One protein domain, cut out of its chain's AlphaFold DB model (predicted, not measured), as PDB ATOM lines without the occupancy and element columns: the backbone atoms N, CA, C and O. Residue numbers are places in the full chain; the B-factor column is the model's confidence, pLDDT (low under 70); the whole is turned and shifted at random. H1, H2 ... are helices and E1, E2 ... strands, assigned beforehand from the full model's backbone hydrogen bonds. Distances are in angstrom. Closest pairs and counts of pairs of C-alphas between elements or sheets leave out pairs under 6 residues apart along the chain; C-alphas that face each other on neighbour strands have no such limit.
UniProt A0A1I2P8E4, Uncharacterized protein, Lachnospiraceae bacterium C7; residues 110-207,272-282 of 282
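What this domain is: This is residues 110 to 207 and 272 to 282 of the 282 residues of an uncharacterized protein of Lachnospiraceae bacterium C7 (UniProt A0A1I2P8E4). This is a small sandwich, only partly face to face: a strongly twisted sheet of six strands, E1 E4 E9 E6 E2 E3, with a smaller sheet, E5 E8 E7, over part of it. H3 runs off beyond the edge strand E3 as an arm whose residues 202 to 207 stick out; short H1 is near the other edge, and short H2 only grazes the large sheet. The 109 printed residues, with three named helices and nine named strands, run E1 H1 E2 E3 H2 E4 E5 E6 E7 E8 H3 E9; both sheets are antiparallel and the class is mixed. The whole is compact, with a radius of gyration of the C-alphas of 13.3 A, and only just elongated, spanning 45 by 30 by 23 A.

How they stand to each other: Begin at E1, residues 110 to 114, whose N 111 is 2.8 A from O 156 of E4, residues 153 to 159. Next comes E9, residues 272 to 281, with N 155 and O 279 2.8 A apart; it bends by 83 degrees at residue 275. E6, residues 169 to 173, follows, with N 280 and O 171 2.8 A apart, then E2, residues 129 to 133, with N 132 and O 170 2.8 A apart. E3, residues 136 to 141, makes a hairpin with E2, N 138 and O 131 being 2.8 A apart. In the other sheet, E8, residues 184 to 192, bends by 120 degrees at residue 189; it pairs with E5, residues 162 to 165, at N 163 and O 185, 2.8 A, and makes a hairpin with E7, residues 175 to 179, at N 176 and O 191, 2.7 A. These N and O pairs are within hydrogen-bond range. The two sheets make a sandwich, two sheets face to face, with planes 30 degrees apart; the closest C-alphas of E8 and E9 are those of Ile 187 and Thr 277, 7.4 A. H3, residues 193 to 207, is on the large sheet at a height of 7.2 A, making two layers, a helix on one face of a sheet; its closest C-alphas to E3 are those of Val 197 and Lys 139, 5.6 A. H1, residues 115 to 120, is on that sheet, and only just touches H2, residues 143 to 148, with 3 pairs of C-alphas within 8 A, the closest Val 115 and Leu 147, 6.8 A. In H1, H2 and H3 every O i to N i+4 pair is within hydrogen-bond range.

Where its parts are: Find C-alpha 110 at (-43.323, -29.167, -18.670), where E1 begins. E4 measures 19.0 A from first to last C-alpha and E8 15.6 A. H3, 21.8 A long, ends at C-alpha 207, (-52.939, -69.222, -26.628). E9, 22.7 A long, ends at C-alpha 281, (-44.558, -42.853, -11.509).

The domain as a whole: The C-alphas of Glu 121 and Lys 207 are the two farthest apart, 45.5 A. Residues 208 to 271 are not printed, and C-alphas 207 and 272 are 41.3 A apart across that cut. Of the links printed whole, H1 to E2 is short and the others are tight. Mean pLDDT of the printed part is 91.2; look for values under 70 at residues 203 to 207 and 272.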
ATOM      1  N   ALA A 110     -43.476 -28.040 -19.570       95.81
ATOM      2  CA  ALA A 110     -43.323 -29.167 -18.670       95.81
ATOM      3  C   ALA A 110     -44.063 -28.922 -17.349       95.81
ATOM      4  O   ALA A 110     -44.262 -27.787 -16.940       95.81
ATOM      5  N   TYR A 111     -44.437 -29.987 -16.658       97.62
ATOM      6  CA  TYR A 111     -44.963 -29.944 -15.300       97.62
ATOM      7  C   TYR A 111     -44.437 -31.140 -14.523       97.62
ATOM      8  O   TYR A 111     -44.382 -32.244 -15.069       97.62
ATOM      9  N   VAL A 112     -44.082 -30.932 -13.256       97.81
ATOM     10  CA  VAL A 112     -43.692 -32.005 -12.338       97.81
ATOM     11  C   VAL A 112     -44.369 -31.769 -10.995       97.81
ATOM     12  O   VAL A 112     -44.132 -30.757 -10.343       97.81
ATOM     13  N   GLY A 113     -45.187 -32.723 -10.564       97.00
ATOM     14  CA  GLY A 113     -45.937 -32.610  -9.317       97.00
ATOM     15  C   GLY A 113     -46.730 -33.870  -9.013       97.00
ATOM     16  O   GLY A 113     -46.336 -34.972  -9.399       97.00
ATOM     17  N   THR A 114     -47.855 -33.718  -8.319       97.19
ATOM     18  CA  THR A 114     -48.815 -34.811  -8.112       97.19
ATOM     19  C   THR A 114     -49.965 -34.721  -9.107       97.19
ATOM     20  O   THR A 114     -50.241 -33.658  -9.665       97.19
ATOM     21  N   VAL A 115     -50.673 -35.832  -9.327       96.69
ATOM     22  CA  VAL A 115     -51.899 -35.837 -10.144       96.69
ATOM     23  C   VAL A 115     -52.918 -34.818  -9.612       96.69
ATOM     24  O   VAL A 115     -53.535 -34.101 -10.397       96.69
ATOM     25  N   SER A 116     -53.073 -34.714  -8.289       96.25
ATOM     26  CA  SER A 116     -53.974 -33.744  -7.654       96.25
ATOM     27  C   SER A 116     -53.576 -32.294  -7.939       96.25
ATOM     28  O   SER A 116     -54.440 -31.460  -8.228       96.25
ATOM     29  N   ASP A 117     -52.282 -31.988  -7.853       96.62
ATOM     30  CA  ASP A 117     -51.773 -30.634  -8.076       96.62
ATOM     31  C   ASP A 117     -51.898 -30.248  -9.555       96.62
ATOM     32  O   ASP A 117     -52.409 -29.172  -9.855       96.62
ATOM     33  N   ALA A 118     -51.589 -31.165 -10.480       96.75
ATOM     34  CA  ALA A 118     -51.774 -30.948 -11.915       96.75
ATOM     35  C   ALA A 118     -53.230 -30.588 -12.259       96.75
ATOM     36  O   ALA A 118     -53.499 -29.626 -12.978       96.75
ATOM     37  N   VAL A 119     -54.199 -31.329 -11.713       95.88
ATOM     38  CA  VAL A 119     -55.624 -31.024 -11.922       95.88
ATOM     39  C   VAL A 119     -55.988 -29.659 -11.331       95.88
ATOM     40  O   VAL A 119     -56.744 -28.906 -11.943       95.88
ATOM     41  N   SER A 120     -55.432 -29.314 -10.168       95.75
ATOM     42  CA  SER A 120     -55.670 -28.021  -9.510       95.75
ATOM     43  C   SER A 120     -55.090 -26.840 -10.296       95.75
ATOM     44  O   SER A 120     -55.662 -25.752 -10.278       95.75
ATOM     45  N   GLU A 121     -53.999 -27.065 -11.028       95.19
ATOM     46  CA  GLU A 121     -53.401 -26.102 -11.959       95.19
ATOM     47  C   GLU A 121     -54.125 -26.024 -13.314       95.19
ATOM     48  O   GLU A 121     -53.829 -25.154 -14.131       95.19
ATOM     49  N   GLY A 122     -55.131 -26.877 -13.535       94.62
ATOM     50  CA  GLY A 122     -56.006 -26.831 -14.707       94.62
ATOM     51  C   GLY A 122     -55.645 -27.814 -15.819       94.62
ATOM     52  O   GLY A 122     -56.221 -27.731 -16.905       94.62
ATOM     53  N   TYR A 123     -54.738 -28.767 -15.579       94.62
ATOM     54  CA  TYR A 123     -54.504 -29.856 -16.524       94.62
ATOM     55  C   TYR A 123     -55.700 -30.822 -16.528       94.62
ATOM     56  O   TYR A 123     -56.005 -31.457 -15.522       94.62
ATOM     57  N   ASP A 124     -56.351 -30.995 -17.682       89.94
ATOM     58  CA  ASP A 124     -57.487 -31.926 -17.828       89.94
ATOM     59  C   ASP A 124     -57.042 -33.406 -17.791       89.94
ATOM     60  O   ASP A 124     -57.841 -34.296 -17.530       89.94
ATOM     61  N   ILE A 125     -55.753 -33.716 -17.995       92.31
ATOM     62  CA  ILE A 125     -55.228 -35.100 -18.067       92.31
ATOM     63  C   ILE A 125     -56.112 -35.963 -18.996       92.31
ATOM     64  O   ILE A 125     -56.628 -37.021 -18.627       92.31
ATOM     65  N   ASP A 126     -56.371 -35.462 -20.207       90.50
ATOM     66  CA  ASP A 126     -57.233 -36.116 -21.192       90.50
ATOM     67  C   ASP A 126     -56.403 -36.834 -22.259       90.50
ATOM     68  O   ASP A 126     -55.949 -36.249 -23.242       90.50
ATOM     69  N   ALA A 127     -56.157 -38.122 -22.026       94.31
ATOM     70  CA  ALA A 127     -55.432 -38.989 -22.939       94.31
ATOM     71  C   ALA A 127     -55.878 -40.448 -22.785       94.31
ATOM     72  O   ALA A 127     -56.464 -40.856 -21.779       94.31
ATOM     73  N   ASP A 128     -55.538 -41.265 -23.779       95.94
ATOM     74  CA  ASP A 128     -55.577 -42.711 -23.631       95.94
ATOM     75  C   ASP A 128     -54.344 -43.184 -22.861       95.94
ATOM     76  O   ASP A 128     -53.220 -42.893 -23.260       95.94
ATOM     77  N   PHE A 129     -54.549 -43.946 -21.787       97.12
ATOM     78  CA  PHE A 129     -53.474 -44.401 -20.905       97.12
ATOM     79  C   PHE A 129     -53.212 -45.899 -21.020       97.12
ATOM     80  O   PHE A 129     -54.124 -46.707 -21.237       97.12
ATOM     81  N   VAL A 130     -51.960 -46.280 -20.784       97.62
ATOM     82  CA  VAL A 130     -51.542 -47.673 -20.628       97.62
ATOM     83  C   VAL A 130     -50.877 -47.902 -19.280       97.62
ATOM     84  O   VAL A 130     -50.212 -47.023 -18.743       97.62
ATOM     85  N   TYR A 131     -51.057 -49.107 -18.747       96.94
ATOM     86  CA  TYR A 131     -50.305 -49.609 -17.600       96.94
ATOM     87  C   TYR A 131     -48.959 -50.157 -18.058       96.94
ATOM     88  O   TYR A 131     -48.914 -50.967 -18.994       96.94
ATOM     89  N   VAL A 132     -47.899 -49.743 -17.376       96.94
ATOM     90  CA  VAL A 132     -46.527 -50.187 -17.598       96.94
ATOM     91  C   VAL A 132     -46.129 -51.157 -16.491       96.94
ATOM     92  O   VAL A 132     -46.438 -50.967 -15.318       96.94
ATOM     93  N   LYS A 133     -45.478 -52.253 -16.879       95.94
ATOM     94  CA  LYS A 133     -44.892 -53.216 -15.948       95.94
ATOM     95  C   LYS A 133     -43.670 -53.860 -16.578       95.94
ATOM     96  O   LYS A 133     -43.738 -54.271 -17.737       95.94
ATOM     97  N   ASP A 134     -42.589 -53.980 -15.813       94.69
ATOM     98  CA  ASP A 134     -41.328 -54.580 -16.268       94.69
ATOM     99  C   ASP A 134     -40.842 -53.952 -17.600       94.69
ATOM    100  O   ASP A 134     -40.463 -54.654 -18.544       94.69
ATOM    101  N   GLY A 135     -40.953 -52.619 -17.695       92.75
ATOM    102  CA  GLY A 135     -40.509 -51.792 -18.818       92.75
ATOM    103  C   GLY A 135     -41.348 -51.953 -20.081       92.75
ATOM    104  O   GLY A 135     -40.860 -51.738 -21.187       92.75
ATOM    105  N   LYS A 136     -42.595 -52.426 -19.955       94.31
ATOM    106  CA  LYS A 136     -43.459 -52.746 -21.098       94.31
ATOM    107  C   LYS A 136     -44.882 -52.270 -20.877       94.31
ATOM    108  O   LYS A 136     -45.455 -52.476 -19.810       94.31
ATOM    109  N   ALA A 137     -45.490 -51.722 -21.927       94.94
ATOM    110  CA  ALA A 137     -46.924 -51.464 -21.954       94.94
ATOM    111  C   ALA A 137     -47.703 -52.792 -21.948       94.94
ATOM    112  O   ALA A 137     -47.504 -53.652 -22.808       94.94
ATOM    113  N   VAL A 138     -48.591 -52.965 -20.969       95.44
ATOM    114  CA  VAL A 138     -49.310 -54.226 -20.728       95.44
ATOM    115  C   VAL A 138     -50.749 -54.164 -21.225       95.44
ATOM    116  O   VAL A 138     -51.221 -55.084 -21.892       95.44
ATOM    117  N   LYS A 139     -51.477 -53.109 -20.852       94.94
ATOM    118  CA  LYS A 139     -52.908 -52.961 -21.143       94.94
ATOM    119  C   LYS A 139     -53.335 -51.500 -21.131       94.94
ATOM    120  O   LYS A 139     -52.752 -50.704 -20.403       94.94
ATOM    121  N   LYS A 140     -54.403 -51.185 -21.868       96.38
ATOM    122  CA  LYS A 140     -55.115 -49.907 -21.749       96.38
ATOM    123  C   LYS A 140     -55.780 -49.813 -20.370       96.38
ATOM    124  O   LYS A 140     -56.291 -50.818 -19.866       96.38
ATOM    125  N   ILE A 141     -55.777 -48.625 -19.777       95.06
ATOM    126  CA  ILE A 141     -56.431 -48.329 -18.495       95.06
ATOM    127  C   ILE A 141     -57.334 -47.096 -18.634       95.06
ATOM    128  O   ILE A 141     -57.171 -46.303 -19.560       95.06
ATOM    129  N   SER A 142     -58.321 -46.945 -17.748       93.00
ATOM    130  CA  SER A 142     -59.231 -45.793 -17.757       93.00
ATOM    131  C   SER A 142     -58.630 -44.584 -17.041       93.00
ATOM    132  O   SER A 142     -58.092 -44.736 -15.949       93.00
ATOM    133  N   LYS A 143     -58.834 -43.371 -17.571       90.44
ATOM    134  CA  LYS A 143     -58.455 -42.101 -16.913       90.44
ATOM    135  C   LYS A 143     -58.840 -42.054 -15.428       90.44
ATOM    136  O   LYS A 143     -58.049 -41.607 -14.609       90.44
ATOM    137  N   SER A 144     -60.002 -42.602 -15.058       91.31
ATOM    138  CA  SER A 144     -60.442 -42.686 -13.658       91.31
ATOM    139  C   SER A 144     -59.415 -43.352 -12.736       91.31
ATOM    140  O   SER A 144     -59.221 -42.885 -11.628       91.31
ATOM    141  N   LYS A 145     -58.699 -44.387 -13.198       92.19
ATOM    142  CA  LYS A 145     -57.655 -45.050 -12.404       92.19
ATOM    143  C   LYS A 145     -56.464 -44.147 -12.109       92.19
ATOM    144  O   LYS A 145     -55.852 -44.321 -11.065       92.19
ATOM    145  N   ILE A 146     -56.156 -43.219 -13.013       92.81
ATOM    146  CA  ILE A 146     -55.112 -42.214 -12.805       92.81
ATOM    147  C   ILE A 146     -55.581 -41.192 -11.770       92.81
ATOM    148  O   ILE A 146     -54.855 -40.882 -10.836       92.81
ATOM    149  N   LEU A 147     -56.821 -40.716 -11.905       91.88
ATOM    150  CA  LEU A 147     -57.399 -39.717 -11.003       91.88
ATOM    151  C   LEU A 147     -57.686 -40.263  -9.592       91.88
ATOM    152  O   LEU A 147     -57.677 -39.492  -8.637       91.88
ATOM    153  N   ASP A 148     -57.928 -41.571  -9.457       91.31
ATOM    154  CA  ASP A 148     -58.139 -42.241  -8.166       91.31
ATOM    155  C   ASP A 148     -56.847 -42.284  -7.319       91.31
ATOM    156  O   ASP A 148     -56.925 -42.240  -6.092       91.31
ATOM    157  N   ASP A 149     -55.666 -42.361  -7.948       89.75
ATOM    158  CA  ASP A 149     -54.354 -42.281  -7.279       89.75
ATOM    159  C   ASP A 149     -53.813 -40.846  -7.345       89.75
ATOM    160  O   ASP A 149     -52.767 -40.553  -7.924       89.75
ATOM    161  N   ASN A 150     -54.573 -39.914  -6.771       86.12
ATOM    162  CA  ASN A 150     -54.302 -38.480  -6.879       86.12
ATOM    163  C   ASN A 150     -52.967 -38.034  -6.239       86.12
ATOM    164  O   ASN A 150     -52.485 -36.942  -6.537       86.12
ATOM    165  N   SER A 151     -52.367 -38.868  -5.383       91.50
ATOM    166  CA  SER A 151     -51.060 -38.627  -4.759       91.50
ATOM    167  C   SER A 151     -49.871 -39.115  -5.587       91.50
ATOM    168  O   SER A 151     -48.731 -38.794  -5.249       91.50
ATOM    169  N   ALA A 152     -50.115 -39.893  -6.649       94.69
ATOM    170  CA  ALA A 152     -49.058 -40.356  -7.536       94.69
ATOM    171  C   ALA A 152     -48.343 -39.173  -8.194       94.69
ATOM    172  O   ALA A 152     -48.953 -38.135  -8.485       94.69
ATOM    173  N   LYS A 153     -47.042 -39.338  -8.444       97.31
ATOM    174  CA  LYS A 153     -46.262 -38.326  -9.149       97.31
ATOM    175  C   LYS A 153     -46.628 -38.334 -10.620       97.31
ATOM    176  O   LYS A 153     -46.835 -39.396 -11.207       97.31
ATOM    177  N   ILE A 154     -46.679 -37.148 -11.211       98.00
ATOM    178  CA  ILE A 154     -46.924 -36.956 -12.633       98.00
ATOM    179  C   ILE A 154     -45.890 -35.998 -13.217       98.00
ATOM    180  O   ILE A 154     -45.644 -34.918 -12.677       98.00
ATOM    181  N   ALA A 155     -45.310 -36.404 -14.341       98.25
ATOM    182  CA  ALA A 155     -44.600 -35.528 -15.253       98.25
ATOM    183  C   ALA A 155     -45.458 -35.322 -16.504       98.25
ATOM    184  O   ALA A 155     -45.962 -36.286 -17.088       98.25
ATOM    185  N   ILE A 156     -45.632 -34.067 -16.909       97.81
ATOM    186  CA  ILE A 156     -46.325 -33.688 -18.142       97.81
ATOM    187  C   ILE A 156     -45.304 -32.974 -19.013       97.81
ATOM    188  O   ILE A 156     -44.721 -31.998 -18.562       97.81
ATOM    189  N   VAL A 157     -45.051 -33.451 -20.230       96.69
ATOM    190  CA  VAL A 157     -44.006 -32.895 -21.108       96.69
ATOM    191  C   VAL A 157     -44.552 -32.721 -22.516       96.69
ATOM    192  O   VAL A 157     -45.232 -33.606 -23.038       96.69
ATOM    193  N   LYS A 158     -44.244 -31.583 -23.142       93.88
ATOM    194  CA  LYS A 158     -44.643 -31.261 -24.516       93.88
ATOM    195  C   LYS A 158     -43.425 -31.070 -25.425       93.88
ATOM    196  O   LYS A 158     -43.205 -30.010 -26.004       93.88
ATOM    197  N   ALA A 159     -42.631 -32.124 -25.560       91.06
ATOM    198  CA  ALA A 159     -41.447 -32.156 -26.412       91.06
ATOM    199  C   ALA A 159     -41.212 -33.561 -26.968       91.06
ATOM    200  O   ALA A 159     -41.649 -34.542 -26.366       91.06
ATOM    201  N   ASN A 160     -40.507 -33.646 -28.092       90.50
ATOM    202  CA  ASN A 160     -39.984 -34.897 -28.626       90.50
ATOM    203  C   ASN A 160     -38.609 -35.147 -28.004       90.50
ATOM    204  O   ASN A 160     -37.599 -34.588 -28.426       90.50
ATOM    205  N   VAL A 161     -38.594 -35.934 -26.937       92.50
ATOM    206  CA  VAL A 161     -37.436 -36.109 -26.064       92.50
ATOM    207  C   VAL A 161     -37.580 -37.418 -25.301       92.50
ATOM    208  O   VAL A 161     -38.691 -37.915 -25.100       92.50
ATOM    209  N   ASN A 162     -36.473 -37.979 -24.829       95.44
ATOM    210  CA  ASN A 162     -36.563 -39.017 -23.812       95.44
ATOM    211  C   ASN A 162     -36.856 -38.378 -22.455       95.44
ATOM    212  O   ASN A 162     -36.256 -37.369 -22.097       95.44
ATOM    213  N   VAL A 163     -37.739 -38.982 -21.671       97.56
ATOM    214  CA  VAL A 163     -37.993 -38.565 -20.293       97.56
ATOM    215  C   VAL A 163     -37.688 -39.735 -19.382       97.56
ATOM    216  O   VAL A 163     -38.328 -40.782 -19.472       97.56
ATOM    217  N   LYS A 164     -36.702 -39.538 -18.511       98.06
ATOM    218  CA  LYS A 164     -36.356 -40.447 -17.430       98.06
ATOM    219  C   LYS A 164     -36.831 -39.860 -16.107       98.06
ATOM    220  O   LYS A 164     -36.523 -38.711 -15.797       98.06
ATOM    221  N   VAL A 165     -37.545 -40.645 -15.315       98.19
ATOM    222  CA  VAL A 165     -38.014 -40.256 -13.981       98.19
ATOM    223  C   VAL A 165     -37.232 -40.996 -12.896       98.19
ATOM    224  O   VAL A 165     -36.739 -42.102 -13.106       98.19
ATOM    225  N   ASP A 166     -37.097 -40.376 -11.729       95.56
ATOM    226  CA  ASP A 166     -36.550 -40.992 -10.519       95.56
ATOM    227  C   ASP A 166     -37.635 -41.819  -9.808       95.56
ATOM    228  O   ASP A 166     -38.209 -41.393  -8.804       95.56
ATOM    229  N   GLY A 167     -37.978 -42.964 -10.398       95.19
ATOM    230  CA  GLY A 167     -39.028 -43.866  -9.928       95.19
ATOM    231  C   GLY A 167     -39.504 -44.826 -11.016       95.19
ATOM    232  O   GLY A 167     -39.171 -44.670 -12.192       95.19
ATOM    233  N   ASP A 168     -40.314 -45.812 -10.638       96.81
ATOM    234  CA  ASP A 168     -40.875 -46.766 -11.601       96.81
ATOM    235  C   ASP A 168     -42.118 -46.164 -12.275       96.81
ATOM    236  O   ASP A 168     -43.067 -45.730 -11.612       96.81
ATOM    237  N   ILE A 169     -42.148 -46.177 -13.609       98.38
ATOM    238  CA  ILE A 169     -43.303 -45.754 -14.404       98.38
ATOM    239  C   ILE A 169     -44.428 -46.772 -14.230       98.38
ATOM    240  O   ILE A 169     -44.305 -47.944 -14.592       98.38
ATOM    241  N   GLU A 170     -45.573 -46.299 -13.746       97.38
ATOM    242  CA  GLU A 170     -46.777 -47.109 -13.583       97.38
ATOM    243  C   GLU A 170     -47.746 -46.909 -14.750       97.38
ATOM    244  O   GLU A 170     -48.319 -47.873 -15.268       97.38
ATOM    245  N   TYR A 171     -47.912 -45.663 -15.203       97.69
ATOM    246  CA  TYR A 171     -48.797 -45.334 -16.316       97.69
ATOM    247  C   TYR A 171     -48.188 -44.280 -17.229       97.69
ATOM    248  O   TYR A 171     -47.450 -43.401 -16.798       97.69
ATOM    249  N   THR A 172     -48.560 -44.323 -18.502       97.94
ATOM    250  CA  THR A 172     -48.243 -43.247 -19.441       97.94
ATOM    251  C   THR A 172     -49.355 -43.077 -20.468       97.94
ATOM    252  O   THR A 172     -50.110 -44.021 -20.737       97.94
ATOM    253  N   SER A 173     -49.491 -41.873 -21.021       97.31
ATOM    254  CA  SER A 173     -50.307 -41.658 -22.213       97.31
ATOM    255  C   SER A 173     -49.763 -42.468 -23.388       97.31
ATOM    256  O   SER A 173     -48.563 -42.678 -23.518       97.31
ATOM    257  N   ALA A 174     -50.645 -42.944 -24.257       96.25
ATOM    258  CA  ALA A 174     -50.272 -43.920 -25.269       96.25
ATOM    259  C   ALA A 174     -49.710 -43.306 -26.558       96.25
ATOM    260  O   ALA A 174     -48.853 -43.914 -27.198       96.25
ATOM    261  N   LYS A 175     -50.214 -42.130 -26.948       94.50
ATOM    262  CA  LYS A 175     -49.876 -41.475 -28.215       94.50
ATOM    263  C   LYS A 175     -48.509 -40.803 -28.132       94.50
ATOM    264  O   LYS A 175     -48.244 -40.095 -27.173       94.50
ATOM    265  N   ASN A 176     -47.706 -40.968 -29.177       92.25
ATOM    266  CA  ASN A 176     -46.340 -40.465 -29.318       92.25
ATOM    267  C   ASN A 176     -45.372 -40.970 -28.240       92.25
ATOM    268  O   ASN A 176     -44.344 -40.347 -28.005       92.25
ATOM    269  N   VAL A 177     -45.673 -42.105 -27.602       95.00
ATOM    270  CA  VAL A 177     -44.846 -42.662 -26.525       95.00
ATOM    271  C   VAL A 177     -44.356 -44.056 -26.879       95.00
ATOM    272  O   VAL A 177     -45.086 -44.885 -27.423       95.00
ATOM    273  N   LYS A 178     -43.114 -44.341 -26.502       94.12
ATOM    274  CA  LYS A 178     -42.547 -45.684 -26.447       94.12
ATOM    275  C   LYS A 178     -41.868 -45.883 -25.094       94.12
ATOM    276  O   LYS A 178     -41.074 -45.058 -24.666       94.12
ATOM    277  N   VAL A 179     -42.167 -46.987 -24.414       96.38
ATOM    278  CA  VAL A 179     -41.499 -47.339 -23.151       96.38
ATOM    279  C   VAL A 179     -40.150 -47.978 -23.481       96.38
ATOM    280  O   VAL A 179     -40.112 -48.949 -24.242       96.38
ATOM    281  N   LEU A 180     -39.059 -47.420 -22.953       95.19
ATOM    282  CA  LEU A 180     -37.703 -47.937 -23.166       95.19
ATOM    283  C   LEU A 180     -37.304 -48.918 -22.060       95.19
ATOM    284  O   LEU A 180     -36.766 -49.988 -22.346       95.19
ATOM    285  N   ASP A 181     -37.610 -48.559 -20.816       96.56
ATOM    286  CA  ASP A 181     -37.370 -49.354 -19.614       96.56
ATOM    287  C   ASP A 181     -38.361 -48.956 -18.500       96.56
ATOM    288  O   ASP A 181     -39.408 -48.372 -18.779       96.56
ATOM    289  N   ASN A 182     -38.094 -49.344 -17.250       97.25
ATOM    290  CA  ASN A 182     -38.976 -49.049 -16.117       97.25
ATOM    291  C   ASN A 182     -39.059 -47.557 -15.775       97.25
ATOM    292  O   ASN A 182     -40.058 -47.137 -15.210       97.25
ATOM    293  N   GLU A 183     -38.026 -46.782 -16.091       97.81
ATOM    294  CA  GLU A 183     -37.855 -45.402 -15.627       97.81
ATOM    295  C   GLU A 183     -37.903 -44.406 -16.792       97.81
ATOM    296  O   GLU A 183     -37.985 -43.200 -16.572       97.81
ATOM    297  N   THR A 184     -37.840 -44.892 -18.035       97.81
ATOM    298  CA  THR A 184     -37.625 -44.061 -19.220       97.81
ATOM    299  C   THR A 184     -38.663 -44.310 -20.310       97.81
ATOM    300  O   THR A 184     -38.879 -45.442 -20.762       97.81
ATOM    301  N   VAL A 185     -39.241 -43.219 -20.814       96.88
ATOM    302  CA  VAL A 185     -40.020 -43.196 -22.057       96.88
ATOM    303  C   VAL A 185     -39.320 -42.368 -23.130       96.88
ATOM    304  O   VAL A 185     -38.637 -41.392 -22.838       96.88
ATOM    305  N   GLU A 186     -39.525 -42.744 -24.382       94.44
ATOM    306  CA  GLU A 186     -39.222 -41.948 -25.569       94.44
ATOM    307  C   GLU A 186     -40.513 -41.252 -26.010       94.44
ATOM    308  O   GLU A 186     -41.527 -41.924 -26.235       94.44
ATOM    309  N   ILE A 187     -40.479 -39.923 -26.132       93.69
ATOM    310  CA  ILE A 187     -41.557 -39.130 -26.722       93.69
ATOM    311  C   ILE A 187     -41.153 -38.793 -28.152       93.69
ATOM    312  O   ILE A 187     -40.195 -38.058 -28.376       93.69
ATOM    313  N   ALA A 188     -41.871 -39.343 -29.125       89.12
ATOM    314  CA  ALA A 188     -41.631 -39.075 -30.535       89.12
ATOM    315  C   ALA A 188     -42.897 -39.311 -31.361       89.12
ATOM    316  O   ALA A 188     -43.661 -40.256 -31.127       89.12
ATOM    317  N   ASN A 189     -43.099 -38.454 -32.362       84.38
ATOM    318  CA  ASN A 189     -44.222 -38.545 -33.285       84.38
ATOM    319  C   ASN A 189     -44.290 -39.912 -33.985       84.38
ATOM    320  O   ASN A 189     -43.294 -40.430 -34.485       84.38
ATOM    321  N   GLY A 190     -45.498 -40.476 -34.062       83.50
ATOM    322  CA  GLY A 190     -45.770 -41.721 -34.790       83.50
ATOM    323  C   GLY A 190     -45.685 -43.002 -33.955       83.50
ATOM    324  O   GLY A 190     -46.060 -44.063 -34.453       83.50
ATOM    325  N   ASN A 191     -45.266 -42.920 -32.691       84.50
ATOM    326  CA  ASN A 191     -45.371 -44.032 -31.745       84.50
ATOM    327  C   ASN A 191     -46.797 -44.115 -31.155       84.50
ATOM    328  O   ASN A 191     -47.387 -43.091 -30.821       84.50
ATOM    329  N   ASP A 192     -47.358 -45.317 -30.984       91.38
ATOM    330  CA  ASP A 192     -48.613 -45.525 -30.236       91.38
ATOM    331  C   ASP A 192     -48.564 -46.839 -29.436       91.38
ATOM    332  O   ASP A 192     -48.506 -47.948 -29.984       91.38
ATOM    333  N   LEU A 193     -48.599 -46.732 -28.105       93.75
ATOM    334  CA  LEU A 193     -48.560 -47.894 -27.212       93.75
ATOM    335  C   LEU A 193     -49.816 -48.768 -27.300       93.75
ATOM    336  O   LEU A 193     -49.747 -49.963 -26.991       93.75
ATOM    337  N   LEU A 194     -50.960 -48.230 -27.735       92.75
ATOM    338  CA  LEU A 194     -52.180 -49.022 -27.885       92.75
ATOM    339  C   LEU A 194     -52.038 -50.084 -28.970       92.75
ATOM    340  O   LEU A 194     -52.642 -51.150 -28.845       92.75
ATOM    341  N   ASP A 195     -51.234 -49.843 -30.001       88.94
ATOM    342  CA  ASP A 195     -50.997 -50.834 -31.051       88.94
ATOM    343  C   ASP A 195     -50.203 -52.028 -30.517       88.94
ATOM    344  O   ASP A 195     -50.578 -53.183 -30.742       88.94
ATOM    345  N   SER A 196     -49.200 -51.762 -29.678       81.56
ATOM    346  CA  SER A 196     -48.442 -52.804 -28.974       81.56
ATOM    347  C   SER A 196     -49.333 -53.628 -28.034       81.56
ATOM    348  O   SER A 196     -49.262 -54.861 -28.007       81.56
ATOM    349  N   VAL A 197     -50.233 -52.967 -27.299       87.25
ATOM    350  CA  VAL A 197     -51.190 -53.627 -26.396       87.25
ATOM    351  C   VAL A 197     -52.198 -54.495 -27.163       87.25
ATOM    352  O   VAL A 197     -52.495 -55.621 -26.744       87.25
ATOM    353  N   LYS A 198     -52.718 -54.019 -28.303       86.31
ATOM    354  CA  LYS A 198     -53.648 -54.790 -29.147       86.31
ATOM    355  C   LYS A 198     -53.000 -56.092 -29.626       86.31
ATOM    356  O   LYS A 198     -53.629 -57.148 -29.530       86.31
ATOM    357  N   GLU A 199     -51.747 -56.057 -30.071       79.44
ATOM    358  CA  GLU A 199     -51.027 -57.255 -30.526       79.44
ATOM    359  C   GLU A 199     -50.780 -58.274 -29.400       79.44
ATOM    360  O   GLU A 199     -50.935 -59.485 -29.602       79.44
ATOM    361  N   LEU A 200     -50.490 -57.809 -28.180       76.69
ATOM    362  CA  LEU A 200     -50.373 -58.681 -27.004       76.69
ATOM    363  C   LEU A 200     -51.698 -59.389 -26.680       76.69
ATOM    364  O   LEU A 200     -51.703 -60.600 -26.442       76.69
ATOM    365  N   SER A 201     -52.821 -58.664 -26.744       71.44
ATOM    366  CA  SER A 201     -54.155 -59.222 -26.475       71.44
ATOM    367  C   SER A 201     -54.583 -60.293 -27.493       71.44
ATOM    368  O   SER A 201     -55.227 -61.287 -27.142       71.44
ATOM    369  N   LYS A 202     -54.164 -60.156 -28.760       73.12
ATOM    370  CA  LYS A 202     -54.394 -61.169 -29.804       73.12
ATOM    371  C   LYS A 202     -53.571 -62.433 -29.549       73.12
ATOM    372  O   LYS A 202     -54.093 -63.542 -29.673       73.12
ATOM    373  N   LYS A 203     -52.305 -62.293 -29.136       66.00
ATOM    374  CA  LYS A 203     -51.431 -63.429 -28.785       66.00
ATOM    375  C   LYS A 203     -51.915 -64.197 -27.553       66.00
ATOM    376  O   LYS A 203     -51.800 -65.421 -27.541       66.00
ATOM    377  N   SER A 204     -52.468 -63.524 -26.540       59.59
ATOM    378  CA  SER A 204     -53.052 -64.203 -25.374       59.59
ATOM    379  C   SER A 204     -54.327 -64.973 -25.732       59.59
ATOM    380  O   SER A 204     -54.482 -66.113 -25.296       59.59
ATOM    381  N   ASN A 205     -55.186 -64.418 -26.597       53.00
ATOM    382  CA  ASN A 205     -56.394 -65.111 -27.061       53.00
ATOM    383  C   ASN A 205     -56.089 -66.302 -27.985       53.00
ATOM    384  O   ASN A 205     -56.750 -67.330 -27.882       53.00
ATOM    385  N   ALA A 206     -55.039 -66.230 -28.809       47.72
ATOM    386  CA  ALA A 206     -54.582 -67.366 -29.617       47.72
ATOM    387  C   ALA A 206     -53.954 -68.507 -28.783       47.72
ATOM    388  O   ALA A 206     -53.854 -69.640 -29.257       47.72
ATOM    389  N   LYS A 207     -53.522 -68.227 -27.545       41.25
ATOM    390  CA  LYS A 207     -52.939 -69.222 -26.628       41.25
ATOM    391  C   LYS A 207     -53.993 -69.945 -25.776       41.25
ATOM    392  O   LYS A 207     -53.721 -71.046 -25.318       41.25
ATOM    393  N   ILE A 272     -40.604 -29.822 -30.466       69.88
ATOM    394  CA  ILE A 272     -41.865 -29.575 -29.753       69.88
ATOM    395  C   ILE A 272     -42.909 -30.601 -30.202       69.88
ATOM    396  O   ILE A 272     -43.132 -30.805 -31.391       69.88
ATOM    397  N   SER A 273     -43.559 -31.258 -29.241       78.50
ATOM    398  CA  SER A 273     -44.663 -32.186 -29.517       78.50
ATOM    399  C   SER A 273     -45.982 -31.421 -29.671       78.50
ATOM    400  O   SER A 273     -46.246 -30.457 -28.950       78.50
ATOM    401  N   ASP A 274     -46.870 -31.895 -30.545       80.50
ATOM    402  CA  ASP A 274     -48.232 -31.354 -30.671       80.50
ATOM    403  C   ASP A 274     -49.138 -31.735 -29.489       80.50
ATOM    404  O   ASP A 274     -50.203 -31.147 -29.288       80.50
ATOM    405  N   VAL A 275     -48.743 -32.747 -28.714       85.44
ATOM    406  CA  VAL A 275     -49.531 -33.307 -27.612       85.44
ATOM    407  C   VAL A 275     -48.726 -33.340 -26.321       85.44
ATOM    408  O   VAL A 275     -47.522 -33.604 -26.331       85.44
ATOM    409  N   PHE A 276     -49.410 -33.105 -25.203       93.25
ATOM    410  CA  PHE A 276     -48.855 -33.373 -23.884       93.25
ATOM    411  C   PHE A 276     -48.736 -34.879 -23.667       93.25
ATOM    412  O   PHE A 276     -49.707 -35.622 -23.834       93.25
ATOM    413  N   THR A 277     -47.550 -35.306 -23.255       96.62
ATOM    414  CA  THR A 277     -47.302 -36.658 -22.768       96.62
ATOM    415  C   THR A 277     -47.389 -36.661 -21.254       96.62
ATOM    416  O   THR A 277     -46.764 -35.836 -20.596       96.62
ATOM    417  N   TYR A 278     -48.133 -37.617 -20.708       97.75
ATOM    418  CA  TYR A 278     -48.317 -37.809 -19.275       97.75
ATOM    419  C   TYR A 278     -47.549 -39.056 -18.831       97.75
ATOM    420  O   TYR A 278     -47.700 -40.126 -19.431       97.75
ATOM    421  N   ILE A 279     -46.740 -38.939 -17.782       98.25
ATOM    422  CA  ILE A 279     -45.936 -40.025 -17.207       98.25
ATOM    423  C   ILE A 279     -46.224 -40.058 -15.710       98.25
ATOM    424  O   ILE A 279     -45.937 -39.093 -15.008       98.25
ATOM    425  N   ILE A 280     -46.815 -41.148 -15.227       97.88
ATOM    426  CA  ILE A 280     -47.191 -41.337 -13.827       97.88
ATOM    427  C   ILE A 280     -46.269 -42.392 -13.222       97.88
ATOM    428  O   ILE A 280     -46.141 -43.488 -13.777       97.88
ATOM    429  N   TYR A 281     -45.639 -42.062 -12.097       97.31
ATOM    430  CA  TYR A 281     -44.558 -42.853 -11.509       97.31
ATOM    431  C   TYR A 281     -44.567 -42.828  -9.973       97.31
ATOM    432  O   TYR A 281     -45.262 -42.011  -9.354       97.31
ATOM    433  N   LYS A 282     -43.826 -43.766  -9.370       91.00
ATOM    434  CA  LYS A 282     -43.735 -43.991  -7.918       91.00
ATOM    435  C   LYS A 282     -42.299 -44.052  -7.424       91.00
ATOM    436  O   LYS A 282     -41.465 -44.649  -8.139       91.00
TER     437      LYS A 282